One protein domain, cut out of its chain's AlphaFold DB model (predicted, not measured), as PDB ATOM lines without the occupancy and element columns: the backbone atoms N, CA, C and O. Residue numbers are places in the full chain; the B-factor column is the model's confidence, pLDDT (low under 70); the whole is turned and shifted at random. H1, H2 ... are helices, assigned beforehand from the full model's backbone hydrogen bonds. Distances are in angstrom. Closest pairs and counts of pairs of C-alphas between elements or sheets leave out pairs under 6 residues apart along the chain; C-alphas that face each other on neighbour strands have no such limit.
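Overview. This is residues 76 to 177 of the 268 residues of an uncharacterized protein of Nocardioides sp. dk884 (UniProt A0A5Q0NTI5). A long helix, H3, packs with residues 148 to 163 across a helical hairpin of H1 and H2, and its residues 164 to 176 stick out beyond the hairpin. The 102 printed residues include three named helices, H1, H2, H3 in chain order, and no named strand: all helix. The whole is loose, radius of gyration of the C-alphas 15.9 A, spanning 46 by 33 by 20 A.

Along the chain. H3, residues 144 to 176, measures 46.8 A and ends at C-alpha 176 (44.751, -175.567, -27.156). H1, residues 79 to 99, 29.3 A, begins at C-alpha 79 (46.337, -186.776, 12.437) and has a kink of 30 degrees near residue 93. H2, residues 107 to 126, measures 28.5 A.

Arrangement. H3 touches H2 at a steep tilt of 63 degrees, closest C-alphas Ala 156 and Ala 120, 4.5 A. H3 touches H1 with residues 148 to 156 alone, closest C-alphas Gly 152 and Pro 81, 5.1 A. H1 and H2 touch as a hairpin at a shallow tilt of 30 degrees, closest C-alphas Ala 87 and Gly 116, 5.4 A. Every O i to N i+4 pair is within hydrogen-bond range in H2 and H3, and 16 of 17 in H1.

Size, cuts and confidence. The printed part has no cut. The link H2 to H3 is long, 17 residues; pLDDT is under 70 at residues 131 to 141.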
ATOM      1  N   ALA A  76      48.997-183.603  19.997       71.44
ATOM      2  CA  ALA A  76      49.082-182.153  19.924       71.44
ATOM      3  C   ALA A  76      49.522-181.628  18.544       71.44
ATOM      4  O   ALA A  76      49.437-180.420  18.353       71.44
ATOM      5  N   ILE A  77      49.860-182.485  17.567       78.31
ATOM      6  CA  ILE A  77      49.990-182.134  16.132       78.31
ATOM      7  C   ILE A  77      48.718-182.522  15.350       78.31
ATOM      8  O   ILE A  77      48.272-181.803  14.463       78.31
ATOM      9  N   GLY A  78      48.059-183.617  15.735       83.12
ATOM     10  CA  GLY A  78      46.830-184.079  15.084       83.12
ATOM     11  C   GLY A  78      47.084-184.854  13.787       83.12
ATOM     12  O   GLY A  78      48.118-184.726  13.140       83.12
ATOM     13  N   VAL A  79      46.121-185.702  13.421       86.88
ATOM     14  CA  VAL A  79      46.337-186.776  12.437       86.88
ATOM     15  C   VAL A  79      46.637-186.249  11.032       86.88
ATOM     16  O   VAL A  79      47.534-186.761  10.373       86.88
ATOM     17  N   VAL A  80      45.914-185.228  10.565       87.00
ATOM     18  CA  VAL A  80      46.009-184.782   9.165       87.00
ATOM     19  C   VAL A  80      47.353-184.099   8.844       87.00
ATOM     20  O   VAL A  80      47.979-184.530   7.878       87.00
ATOM     21  N   PRO A  81      47.877-183.145   9.647       87.19
ATOM     22  CA  PRO A  81      49.227-182.617   9.425       87.19
ATOM     23  C   PRO A  81      50.318-183.688   9.555       87.19
ATOM     24  O   PRO A  81      51.262-183.684   8.774       87.19
ATOM     25  N   VAL A  82      50.187-184.650  10.480       89.44
ATOM     26  CA  VAL A  82      51.144-185.772  10.590       89.44
ATOM     27  C   VAL A  82      51.149-186.626   9.317       89.44
ATOM     28  O   VAL A  82      52.222-186.925   8.798       89.44
ATOM     29  N   LEU A  83      49.977-186.975   8.775       91.06
ATOM     30  CA  LEU A  83      49.881-187.698   7.502       91.06
ATOM     31  C   LEU A  83      50.476-186.897   6.338       91.06
ATOM     32  O   LEU A  83      51.146-187.487   5.496       91.06
ATOM     33  N   LEU A  84      50.280-185.574   6.307       91.06
ATOM     34  CA  LEU A  84      50.864-184.699   5.288       91.06
ATOM     35  C   LEU A  84      52.398-184.693   5.360       91.06
ATOM     36  O   LEU A  84      53.049-184.925   4.346       91.06
ATOM     37  N   TRP A  85      52.981-184.499   6.547       92.06
ATOM     38  CA  TRP A  85      54.438-184.510   6.733       92.06
ATOM     39  C   TRP A  85      55.063-185.873   6.405       92.06
ATOM     40  O   TRP A  85      56.123-185.925   5.781       92.06
ATOM     41  N   LEU A  86      54.396-186.978   6.759       91.94
ATOM     42  CA  LEU A  86      54.836-188.328   6.388       91.94
ATOM     43  C   LEU A  86      54.744-188.566   4.872       91.94
ATOM     44  O   LEU A  86      55.681-189.110   4.290       91.94
ATOM     45  N   ALA A  87      53.654-188.136   4.228       91.19
ATOM     46  CA  ALA A  87      53.482-188.247   2.781       91.19
ATOM     47  C   ALA A  87      54.494-187.386   2.011       91.19
ATOM     48  O   ALA A  87      55.035-187.847   1.012       91.19
ATOM     49  N   LEU A  88      54.805-186.181   2.498       89.69
ATOM     50  CA  LEU A  88      55.824-185.304   1.918       89.69
ATOM     51  C   LEU A  88      57.232-185.904   2.067       89.69
ATOM     52  O   LEU A  88      57.984-185.951   1.097       89.69
ATOM     53  N   GLY A  89      57.570-186.420   3.255       90.38
ATOM     54  CA  GLY A  89      58.862-187.057   3.521       90.38
ATOM     55  C   GLY A  89      59.083-188.332   2.701       90.38
ATOM     56  O   GLY A  89      60.128-188.483   2.070       90.38
ATOM     57  N   ALA A  90      58.088-189.223   2.646       90.19
ATOM     58  CA  ALA A  90      58.129-190.407   1.784       90.19
ATOM     59  C   ALA A  90      58.098-190.030   0.292       90.19
ATOM     60  O   ALA A  90      58.775-190.653  -0.523       90.19
ATOM     61  N   GLY A  91      57.339-188.990  -0.067       89.88
ATOM     62  CA  GLY A  91      57.305-188.423  -1.410       89.88
ATOM     63  C   GLY A  91      58.696-188.017  -1.873       89.88
ATOM     64  O   GLY A  91      59.128-188.463  -2.931       89.88
ATOM     65  N   ALA A  92      59.425-187.258  -1.048       88.62
ATOM     66  CA  ALA A  92      60.775-186.784  -1.338       88.62
ATOM     67  C   ALA A  92      61.788-187.918  -1.583       88.62
ATOM     68  O   ALA A  92      62.604-187.812  -2.499       88.62
ATOM     69  N   THR A  93      61.738-189.018  -0.818       89.50
ATOM     70  CA  THR A  93      62.696-190.130  -0.987       89.50
ATOM     71  C   THR A  93      62.499-190.914  -2.286       89.50
ATOM     72  O   THR A  93      63.450-191.536  -2.755       89.50
ATOM     73  N   VAL A  94      61.308-190.863  -2.893       89.88
ATOM     74  CA  VAL A  94      61.024-191.467  -4.207       89.88
ATOM     75  C   VAL A  94      61.164-190.445  -5.338       89.88
ATOM     76  O   VAL A  94      61.734-190.760  -6.381       89.88
ATOM     77  N   SER A  95      60.664-189.219  -5.153       86.06
ATOM     78  CA  SER A  95      60.633-188.190  -6.197       86.06
ATOM     79  C   SER A  95      62.014-187.651  -6.539       86.06
ATOM     80  O   SER A  95      62.345-187.574  -7.719       86.06
ATOM     81  N   VAL A  96      62.842-187.328  -5.540       88.31
ATOM     82  CA  VAL A  96      64.157-186.718  -5.775       88.31
ATOM     83  C   VAL A  96      65.046-187.637  -6.630       88.31
ATOM     84  O   VAL A  96      65.510-187.174  -7.674       88.31
ATOM     85  N   PRO A  97      65.231-188.937  -6.318       88.75
ATOM     86  CA  PRO A  97      66.016-189.825  -7.178       88.75
ATOM     87  C   PRO A  97      65.467-189.988  -8.601       88.75
ATOM     88  O   PRO A  97      66.259-190.102  -9.533       88.75
ATOM     89  N   VAL A  98      64.142-189.990  -8.787       86.62
ATOM     90  CA  VAL A  98      63.522-190.085 -10.123       86.62
ATOM     91  C   VAL A  98      63.781-188.813 -10.936       86.62
ATOM     92  O   VAL A  98      64.184-188.905 -12.093       86.62
ATOM     93  N   THR A  99      63.642-187.630 -10.329       82.50
ATOM     94  CA  THR A  99      63.947-186.339 -10.973       82.50
ATOM     95  C   THR A  99      65.418-186.233 -11.383       82.50
ATOM     96  O   THR A  99      65.717-185.746 -12.470       82.50
ATOM     97  N   PHE A 100      66.342-186.741 -10.560       84.25
ATOM     98  CA  PHE A 100      67.777-186.801 -10.874       84.25
ATOM     99  C   PHE A 100      68.184-188.007 -11.745       84.25
ATOM    100  O   PHE A 100      69.375-188.264 -11.900       84.25
ATOM    101  N   GLN A 101      67.226-188.753 -12.314       84.94
ATOM    102  CA  GLN A 101      67.460-189.934 -13.167       84.94
ATOM    103  C   GLN A 101      68.267-191.070 -12.493       84.94
ATOM    104  O   GLN A 101      68.736-191.989 -13.160       84.94
ATOM    105  N   LEU A 102      68.388-191.049 -11.161       87.62
ATOM    106  CA  LEU A 102      69.051-192.083 -10.353       87.62
ATOM    107  C   LEU A 102      68.188-193.348 -10.214       87.62
ATOM    108  O   LEU A 102      68.699-194.428  -9.922       87.62
ATOM    109  N   LEU A 103      66.874-193.206 -10.400       86.12
ATOM    110  CA  LEU A 103      65.890-194.282 -10.404       86.12
ATOM    111  C   LEU A 103      64.965-194.123 -11.615       86.12
ATOM    112  O   LEU A 103      64.541-193.015 -11.940       86.12
ATOM    113  N   HIS A 104      64.618-195.236 -12.264       85.19
ATOM    114  CA  HIS A 104      63.643-195.213 -13.354       85.19
ATOM    115  C   HIS A 104      62.261-194.753 -12.846       85.19
ATOM    116  O   HIS A 104      61.833-195.194 -11.771       85.19
ATOM    117  N   PRO A 105      61.524-193.932 -13.621       80.44
ATOM    118  CA  PRO A 105      60.147-193.575 -13.298       80.44
ATOM    119  C   PRO A 105      59.290-194.832 -13.119       80.44
ATOM    120  O   PRO A 105      59.251-195.706 -13.983       80.44
ATOM    121  N   SER A 106      58.600-194.921 -11.985       82.94
ATOM    122  CA  SER A 106      57.734-196.050 -11.643       82.94
ATOM    123  C   SER A 106      56.369-195.558 -11.175       82.94
ATOM    124  O   SER A 106      56.234-194.440 -10.672       82.94
ATOM    125  N   ASN A 107      55.350-196.415 -11.280       87.69
ATOM    126  CA  ASN A 107      53.983-196.087 -10.853       87.69
ATOM    127  C   ASN A 107      53.894-195.669  -9.372       87.69
ATOM    128  O   ASN A 107      52.962-194.959  -8.998       87.69
ATOM    129  N   LEU A 108      54.872-196.051  -8.538       86.75
ATOM    130  CA  LEU A 108      54.963-195.632  -7.140       86.75
ATOM    131  C   LEU A 108      55.043-194.104  -6.993       86.75
ATOM    132  O   LEU A 108      54.379-193.558  -6.117       86.75
ATOM    133  N   TYR A 109      55.787-193.414  -7.866       84.94
ATOM    134  CA  TYR A 109      55.872-191.948  -7.865       84.94
ATOM    135  C   TYR A 109      54.493-191.306  -8.082       84.94
ATOM    136  O   TYR A 109      54.091-190.425  -7.324       84.94
ATOM    137  N   LEU A 110      53.735-191.798  -9.070       86.81
ATOM    138  CA  LEU A 110      52.392-191.298  -9.382       86.81
ATOM    139  C   LEU A 110      51.395-191.575  -8.250       86.81
ATOM    140  O   LEU A 110      50.650-190.678  -7.864       86.81
ATOM    141  N   VAL A 111      51.398-192.791  -7.691       90.88
ATOM    142  CA  VAL A 111      50.521-193.163  -6.567       90.88
ATOM    143  C   VAL A 111      50.815-192.306  -5.336       90.88
ATOM    144  O   VAL A 111      49.887-191.817  -4.692       90.88
ATOM    145  N   LEU A 112      52.093-192.090  -5.025       90.38
ATOM    146  CA  LEU A 112      52.523-191.317  -3.863       90.38
ATOM    147  C   LEU A 112      52.239-189.817  -4.031       90.38
ATOM    148  O   LEU A 112      51.766-189.185  -3.088       90.38
ATOM    149  N   GLY A 113      52.422-189.275  -5.240       89.81
ATOM    150  CA  GLY A 113      52.004-187.917  -5.590       89.81
ATOM    151  C   GLY A 113      50.489-187.727  -5.461       89.81
ATOM    152  O   GLY A 113      50.044-186.814  -4.769       89.81
ATOM    153  N   LEU A 114      49.686-188.623  -6.045       92.25
ATOM    154  CA  LEU A 114      48.221-188.556  -5.971       92.25
ATOM    155  C   LEU A 114      47.712-188.662  -4.522       92.25
ATOM    156  O   LEU A 114      46.823-187.909  -4.121       92.25
ATOM    157  N   ALA A 115      48.299-189.559  -3.722       92.88
ATOM    158  CA  ALA A 115      47.977-189.706  -2.305       92.88
ATOM    159  C   ALA A 115      48.365-188.459  -1.490       92.88
ATOM    160  O   ALA A 115      47.557-187.981  -0.693       92.88
ATOM    161  N   GLY A 116      49.559-187.899  -1.719       93.31
ATOM    162  CA  GLY A 116      50.024-186.666  -1.079       93.31
ATOM    163  C   GLY A 116      49.115-185.474  -1.384       93.31
ATOM    164  O   GLY A 116      48.635-184.816  -0.459       93.31
ATOM    165  N   THR A 117      48.778-185.256  -2.659       93.31
ATOM    166  CA  THR A 117      47.821-184.221  -3.079       93.31
ATOM    167  C   THR A 117      46.438-184.453  -2.470       93.31
ATOM    168  O   THR A 117      45.818-183.509  -1.986       93.31
ATOM    169  N   GLY A 118      45.960-185.701  -2.404       94.94
ATOM    170  CA  GLY A 118      44.696-186.041  -1.742       94.94
ATOM    171  C   GLY A 118      44.682-185.699  -0.245       94.94
ATOM    172  O   GLY A 118      43.691-185.167   0.259       94.94
ATOM    173  N   ILE A 119      45.791-185.938   0.465       94.31
ATOM    174  CA  ILE A 119      45.956-185.550   1.875       94.31
ATOM    175  C   ILE A 119      46.003-184.021   2.017       94.31
ATOM    176  O   ILE A 119      45.358-183.490   2.922       94.31
ATOM    177  N   ALA A 120      46.687-183.308   1.117       92.81
ATOM    178  CA  ALA A 120      46.722-181.844   1.108       92.81
ATOM    179  C   ALA A 120      45.331-181.229   0.865       92.81
ATOM    180  O   ALA A 120      44.908-180.366   1.632       92.81
ATOM    181  N   VAL A 121      44.565-181.732  -0.113       94.00
ATOM    182  CA  VAL A 121      43.160-181.334  -0.342       94.00
ATOM    183  C   VAL A 121      42.317-181.582   0.910       94.00
ATOM    184  O   VAL A 121      41.573-180.704   1.346       94.00
ATOM    185  N   LEU A 122      42.465-182.749   1.542       92.19
ATOM    186  CA  LEU A 122      41.731-183.094   2.760       92.19
ATOM    187  C   LEU A 122      42.090-182.185   3.949       92.19
ATOM    188  O   LEU A 122      41.216-181.858   4.755       92.19
ATOM    189  N   ALA A 123      43.358-181.783   4.063       89.69
ATOM    190  CA  ALA A 123      43.851-180.844   5.065       89.69
ATOM    191  C   ALA A 123      43.322-179.424   4.828       89.69
ATOM    192  O   ALA A 123      42.828-178.794   5.763       89.69
ATOM    193  N   PHE A 124      43.352-178.958   3.579       90.00
ATOM    194  CA  PHE A 124      42.871-177.640   3.172       90.00
ATOM    195  C   PHE A 124      41.356-177.486   3.381       90.00
ATOM    196  O   PHE A 124      40.910-176.539   4.032       90.00
ATOM    197  N   VAL A 125      40.564-178.473   2.943       90.12
ATOM    198  CA  VAL A 125      39.105-178.494   3.150       90.12
ATOM    199  C   VAL A 125      38.755-178.544   4.641       90.12
ATOM    200  O   VAL A 125      37.858-177.830   5.087       90.12
ATOM    201  N   ARG A 126      39.488-179.323   5.453       87.75
ATOM    202  CA  ARG A 126      39.295-179.341   6.917       87.75
ATOM    203  C   ARG A 126      39.769-178.071   7.624       87.75
ATOM    204  O   ARG A 126      39.245-177.771   8.691       87.75
ATOM    205  N   GLY A 127      40.707-177.331   7.039       81.12
ATOM    206  CA  GLY A 127      41.114-175.992   7.475       81.12
ATOM    207  C   GLY A 127      40.130-174.881   7.086       81.12
ATOM    208  O   GLY A 127      40.402-173.715   7.353       81.12
ATOM    209  N   GLY A 128      38.999-175.211   6.448       82.00
ATOM    210  CA  GLY A 128      37.995-174.231   6.028       82.00
ATOM    211  C   GLY A 128      38.364-173.453   4.763       82.00
ATOM    212  O   GLY A 128      37.820-172.374   4.551       82.00
ATOM    213  N   CYS A 129      39.277-173.979   3.937       81.44
ATOM    214  CA  CYS A 129      39.706-173.383   2.665       81.44
ATOM    215  C   CYS A 129      40.243-171.935   2.771       81.44
ATOM    216  O   CYS A 129      40.089-171.150   1.836       81.44
ATOM    217  N   ARG A 130      40.860-171.565   3.902       72.50
ATOM    218  CA  ARG A 130      41.500-170.251   4.103       72.50
ATOM    219  C   ARG A 130      42.755-170.108   3.231       72.50
ATOM    220  O   ARG A 130      43.601-170.995   3.255       72.50
ATOM    221  N   LEU A 131      42.876-169.002   2.490       65.62
ATOM    222  CA  LEU A 131      44.017-168.727   1.593       65.62
ATOM    223  C   LEU A 131      45.218-168.062   2.294       65.62
ATOM    224  O   LEU A 131      46.327-168.092   1.773       65.62
ATOM    225  N   ALA A 132      44.999-167.455   3.457       65.00
ATOM    226  CA  ALA A 132      46.020-166.915   4.349       65.00
ATOM    227  C   ALA A 132      45.453-166.904   5.781       65.00
ATOM    228  O   ALA A 132      44.234-167.022   5.959       65.00
ATOM    229  N   ASP A 133      46.325-166.786   6.784       64.38
ATOM    230  CA  ASP A 133      45.922-166.455   8.153       64.38
ATOM    231  C   ASP A 133      46.620-165.161   8.586       64.38
ATOM    232  O   ASP A 133      47.847-165.062   8.593       64.38
ATOM    233  N   ASP A 134      45.820-164.152   8.917       57.41
ATOM    234  CA  ASP A 134      46.268-162.763   9.080       57.41
ATOM    235  C   ASP A 134      46.640-162.442  10.545       57.41
ATOM    236  O   ASP A 134      46.943-161.297  10.900       57.41
ATOM    237  N   ASP A 135      46.554-163.430  11.443       58.19
ATOM    238  CA  ASP A 135      46.584-163.204  12.887       58.19
ATOM    239  C   ASP A 135      48.024-163.027  13.409       58.19
ATOM    240  O   ASP A 135      48.685-163.948  13.891       58.19
ATOM    241  N   LEU A 136      48.495-161.773  13.371       55.62
ATOM    242  CA  LEU A 136      49.796-161.302  13.886       55.62
ATOM    243  C   LEU A 136      50.109-161.724  15.340       55.62
ATOM    244  O   LEU A 136      51.230-161.537  15.820       55.62
ATOM    245  N   ARG A 137      49.135-162.282  16.069       49.22
ATOM    246  CA  ARG A 137      49.301-162.860  17.409       49.22
ATOM    247  C   ARG A 137      50.009-164.217  17.414       49.22
ATOM    248  O   ARG A 137      50.560-164.572  18.456       49.22
ATOM    249  N   GLU A 138      50.060-164.939  16.293       55.19
ATOM    250  CA  GLU A 138      50.763-166.232  16.189       55.19
ATOM    251  C   GLU A 138      52.275-166.092  15.907       55.19
ATOM    252  O   GLU A 138      53.013-167.074  15.972       55.19
ATOM    253  N   ALA A 139      52.787-164.863  15.729       55.56
ATOM    254  CA  ALA A 139      54.191-164.547  15.409       55.56
ATOM    255  C   ALA A 139      55.255-164.997  16.448       55.56
ATOM    256  O   ALA A 139      56.450-164.733  16.288       55.56
ATOM    257  N   ARG A 140      54.854-165.683  17.526       60.69
ATOM    258  CA  ARG A 140      55.744-166.456  18.403       60.69
ATOM    259  C   ARG A 140      55.175-167.861  18.620       60.69
ATOM    260  O   ARG A 140      54.235-168.006  19.402       60.69
ATOM    261  N   PRO A 141      55.775-168.912  18.030       64.12
ATOM    262  CA  PRO A 141      55.278-170.266  18.206       64.12
ATOM    263  C   PRO A 141      55.434-170.727  19.657       64.12
ATOM    264  O   PRO A 141      56.541-170.821  20.191       64.12
ATOM    265  N   ALA A 142      54.315-171.074  20.293       70.75
ATOM    266  CA  ALA A 142      54.301-171.553  21.674       70.75
ATOM    267  C   ALA A 142      54.890-172.973  21.841       70.75
ATOM    268  O   ALA A 142      55.223-173.379  22.954       70.75
ATOM    269  N   SER A 143      54.996-173.754  20.756       79.44
ATOM    270  CA  SER A 143      55.596-175.097  20.749       79.44
ATOM    271  C   SER A 143      55.933-175.578  19.332       79.44
ATOM    272  O   SER A 143      55.327-175.124  18.363       79.44
ATOM    273  N   MET A 144      56.822-176.573  19.214       80.69
ATOM    274  CA  MET A 144      57.109-177.254  17.939       80.69
ATOM    275  C   MET A 144      55.857-177.908  17.329       80.69
ATOM    276  O   MET A 144      55.667-177.885  16.118       80.69
ATOM    277  N   ALA A 145      54.964-178.451  18.164       81.38
ATOM    278  CA  ALA A 145      53.722-179.060  17.693       81.38
ATOM    279  C   ALA A 145      52.770-178.038  17.043       81.38
ATOM    280  O   ALA A 145      52.077-178.372  16.084       81.38
ATOM    281  N   HIS A 146      52.771-176.790  17.525       80.88
ATOM    282  CA  HIS A 146      52.041-175.689  16.896       80.88
ATOM    283  C   HIS A 146      52.670-175.301  15.544       80.88
ATOM    284  O   HIS A 146      51.936-175.197  14.569       80.88
ATOM    285  N   VAL A 147      54.006-175.214  15.442       84.12
ATOM    286  CA  VAL A 147      54.708-174.972  14.156       84.12
ATOM    287  C   VAL A 147      54.359-176.042  13.118       84.12
ATOM    288  O   VAL A 147      53.959-175.714  12.007       84.12
ATOM    289  N   LEU A 148      54.445-177.325  13.486       87.44
ATOM    290  CA  LEU A 148      54.149-178.439  12.574       87.44
ATOM    291  C   LEU A 148      52.669-178.508  12.161       87.44
ATOM    292  O   LEU A 148      52.373-179.012  11.077       87.44
ATOM    293  N   ARG A 149      51.741-178.003  12.988       85.94
ATOM    294  CA  ARG A 149      50.338-177.804  12.588       85.94
ATOM    295  C   ARG A 149      50.191-176.653  11.610       85.94
ATOM    296  O   ARG A 149      49.666-176.876  10.526       85.94
ATOM    297  N   HIS A 150      50.622-175.458  12.010       84.12
ATOM    298  CA  HIS A 150      50.413-174.221  11.264       84.12
ATOM    299  C   HIS A 150      51.074-174.323   9.881       84.12
ATOM    300  O   HIS A 150      50.378-174.282   8.871       84.12
ATOM    301  N   GLY A 151      52.365-174.671   9.833       86.31
ATOM    302  CA  GLY A 151      53.071-174.933   8.577       86.31
ATOM    303  C   GLY A 151      52.486-176.103   7.778       86.31
ATOM    304  O   GLY A 151      52.537-176.104   6.556       86.31
ATOM    305  N   GLY A 152      51.856-177.084   8.436       88.62
ATOM    306  CA  GLY A 152      51.099-178.135   7.749       88.62
ATOM    307  C   GLY A 152      49.838-177.618   7.038       88.62
ATOM    308  O   GLY A 152      49.485-178.132   5.980       88.62
ATOM    309  N   HIS A 153      49.174-176.591   7.577       86.38
ATOM    310  CA  HIS A 153      48.050-175.923   6.914       86.38
ATOM    311  C   HIS A 153      48.519-175.025   5.758       86.38
ATOM    312  O   HIS A 153      47.926-175.091   4.680       86.38
ATOM    313  N   GLU A 154      49.609-174.272   5.934       84.38
ATOM    314  CA  GLU A 154      50.225-173.466   4.866       84.38
ATOM    315  C   GLU A 154      50.695-174.346   3.693       84.38
ATOM    316  O   GLU A 154      50.320-174.112   2.543       84.38
ATOM    317  N   VAL A 155      51.442-175.420   3.980       88.44
ATOM    318  CA  VAL A 155      51.901-176.390   2.969       88.44
ATOM    319  C   VAL A 155      50.717-177.056   2.270       88.44
ATOM    320  O   VAL A 155      50.769-177.246   1.056       88.44
ATOM    321  N   ALA A 156      49.635-177.384   2.986       89.88
ATOM    322  CA  ALA A 156      48.427-177.923   2.362       89.88
ATOM    323  C   ALA A 156      47.784-176.925   1.385       89.88
ATOM    324  O   ALA A 156      47.462-177.317   0.264       89.88
ATOM    325  N   PHE A 157      47.638-175.653   1.774       86.00
ATOM    326  CA  PHE A 157      47.125-174.596   0.896       86.00
ATOM    327  C   PHE A 157      47.978-174.449  -0.372       86.00
ATOM    328  O   PHE A 157      47.446-174.578  -1.478       86.00
ATOM    329  N   VAL A 158      49.297-174.273  -0.224       83.62
ATOM    330  CA  VAL A 158      50.220-174.127  -1.362       83.62
ATOM    331  C   VAL A 158      50.187-175.372  -2.254       83.62
ATOM    332  O   VAL A 158      50.061-175.247  -3.468       83.62
ATOM    333  N   THR A 159      50.197-176.579  -1.680       87.38
ATOM    334  CA  THR A 159      50.141-177.836  -2.452       87.38
ATOM    335  C   THR A 159      48.854-177.949  -3.274       87.38
ATOM    336  O   THR A 159      48.903-178.359  -4.434       87.38
ATOM    337  N   VAL A 160      47.702-177.570  -2.709       88.62
ATOM    338  CA  VAL A 160      46.415-177.579  -3.427       88.62
ATOM    339  C   VAL A 160      46.407-176.547  -4.551       88.62
ATOM    340  O   VAL A 160      45.956-176.864  -5.654       88.62
ATOM    341  N   TRP A 161      46.936-175.346  -4.307       82.62
ATOM    342  CA  TRP A 161      47.040-174.311  -5.332       82.62
ATOM    343  C   TRP A 161      47.970-174.724  -6.481       82.62
ATOM    344  O   TRP A 161      47.570-174.665  -7.643       82.62
ATOM    345  N   VAL A 162      49.171-175.218  -6.170       82.31
ATOM    346  CA  VAL A 162      50.141-175.711  -7.161       82.31
ATOM    347  C   VAL A 162      49.551-176.867  -7.972       82.31
ATOM    348  O   VAL A 162      49.664-176.873  -9.198       82.31
ATOM    349  N   ALA A 163      48.849-177.809  -7.333       87.44
ATOM    350  CA  ALA A 163      48.156-178.890  -8.033       87.44
ATOM    351  C   ALA A 163      47.052-178.370  -8.975       87.44
ATOM    352  O   ALA A 163      46.935-178.853 -10.102       87.44
ATOM    353  N   ALA A 164      46.276-177.365  -8.553       87.00
ATOM    354  CA  ALA A 164      45.265-176.727  -9.393       87.00
ATOM    355  C   ALA A 164      45.889-175.972 -10.582       87.00
ATOM    356  O   ALA A 164      45.401-176.101 -11.703       87.00
ATOM    357  N   ALA A 165      46.994-175.251 -10.365       81.06
ATOM    358  CA  ALA A 165      47.729-174.540 -11.410       81.06
ATOM    359  C   ALA A 165      48.324-175.505 -12.453       81.06
ATOM    360  O   ALA A 165      48.140-175.302 -13.654       81.06
ATOM    361  N   TYR A 166      48.956-176.601 -12.017       83.50
ATOM    362  CA  TYR A 166      49.454-177.647 -12.916       83.50
ATOM    363  C   TYR A 166      48.334-178.356 -13.683       83.50
ATOM    364  O   TYR A 166      48.495-178.642 -14.870       83.50
ATOM    365  N   LEU A 167      47.195-178.629 -13.040       88.38
ATOM    366  CA  LEU A 167      46.046-179.242 -13.707       88.38
ATOM    367  C   LEU A 167      45.432-178.293 -14.747       88.38
ATOM    368  O   LEU A 167      45.123-178.728 -15.854       88.38
ATOM    369  N   ALA A 168      45.313-177.002 -14.426       86.00
ATOM    370  CA  ALA A 168      44.862-175.975 -15.359       86.00
ATOM    371  C   ALA A 168      45.825-175.818 -16.549       86.00
ATOM    372  O   ALA A 168      45.370-175.778 -17.689       86.00
ATOM    373  N   TRP A 169      47.142-175.810 -16.311       81.38
ATOM    374  CA  TRP A 169      48.162-175.786 -17.366       81.38
ATOM    375  C   TRP A 169      48.116-177.036 -18.258       81.38
ATOM    376  O   TRP A 169      48.146-176.933 -19.484       81.38
ATOM    377  N   SER A 170      47.989-178.221 -17.656       85.44
ATOM    378  CA  SER A 170      47.867-179.492 -18.381       85.44
ATOM    379  C   SER A 170      46.599-179.533 -19.243       85.44
ATOM    380  O   SER A 170      46.643-179.921 -20.407       85.44
ATOM    381  N   LEU A 171      45.471-179.043 -18.715       90.31
ATOM    382  CA  LEU A 171      44.221-178.944 -19.466       90.31
ATOM    383  C   LEU A 171      44.309-177.899 -20.590       90.31
ATOM    384  O   LEU A 171      43.859-178.169 -21.703       90.31
ATOM    385  N   LEU A 172      44.903-176.732 -20.328       86.44
ATOM    386  CA  LEU A 172      45.109-175.678 -21.323       86.44
ATOM    387  C   LEU A 172      45.981-176.177 -22.480       86.44
ATOM    388  O   LEU A 172      45.570-176.083 -23.636       86.44
ATOM    389  N   SER A 173      47.145-176.753 -22.180       84.56
ATOM    390  CA  SER A 173      48.074-177.258 -23.199       84.56
ATOM    391  C   SER A 173      47.477-178.422 -23.995       84.56
ATOM    392  O   SER A 173      47.535-178.404 -25.223       84.56
ATOM    393  N   HIS A 174      46.787-179.369 -23.346       90.38
ATOM    394  CA  HIS A 174      46.094-180.466 -24.032       90.38
ATOM    395  C   HIS A 174      44.919-179.999 -24.918       90.38
ATOM    396  O   HIS A 174      44.641-180.619 -25.943       90.38
ATOM    397  N   THR A 175      44.192-178.941 -24.543       93.81
ATOM    398  CA  THR A 175      43.011-178.471 -25.305       93.81
ATOM    399  C   THR A 175      43.341-177.458 -26.398       93.81
ATOM    400  O   THR A 175      42.651-177.428 -27.414       93.81
ATOM    401  N   THR A 176      44.377-176.638 -26.213       91.31
ATOM    402  CA  THR A 176      44.751-175.567 -27.156       91.31
ATOM    403  C   THR A 176      45.996-175.880 -27.982       91.31
ATOM    404  O   THR A 176      46.247-175.202 -28.976       91.31
ATOM    405  N   GLY A 177      46.797-176.871 -27.576       86.12
ATOM    406  CA  GLY A 177      48.138-177.094 -28.118       86.12
ATOM    407  C   GLY A 177      49.164-176.041 -27.679       86.12
ATOM    408  O   GLY A 177      50.251-175.996 -28.248       86.12
TER     409      GLY A 177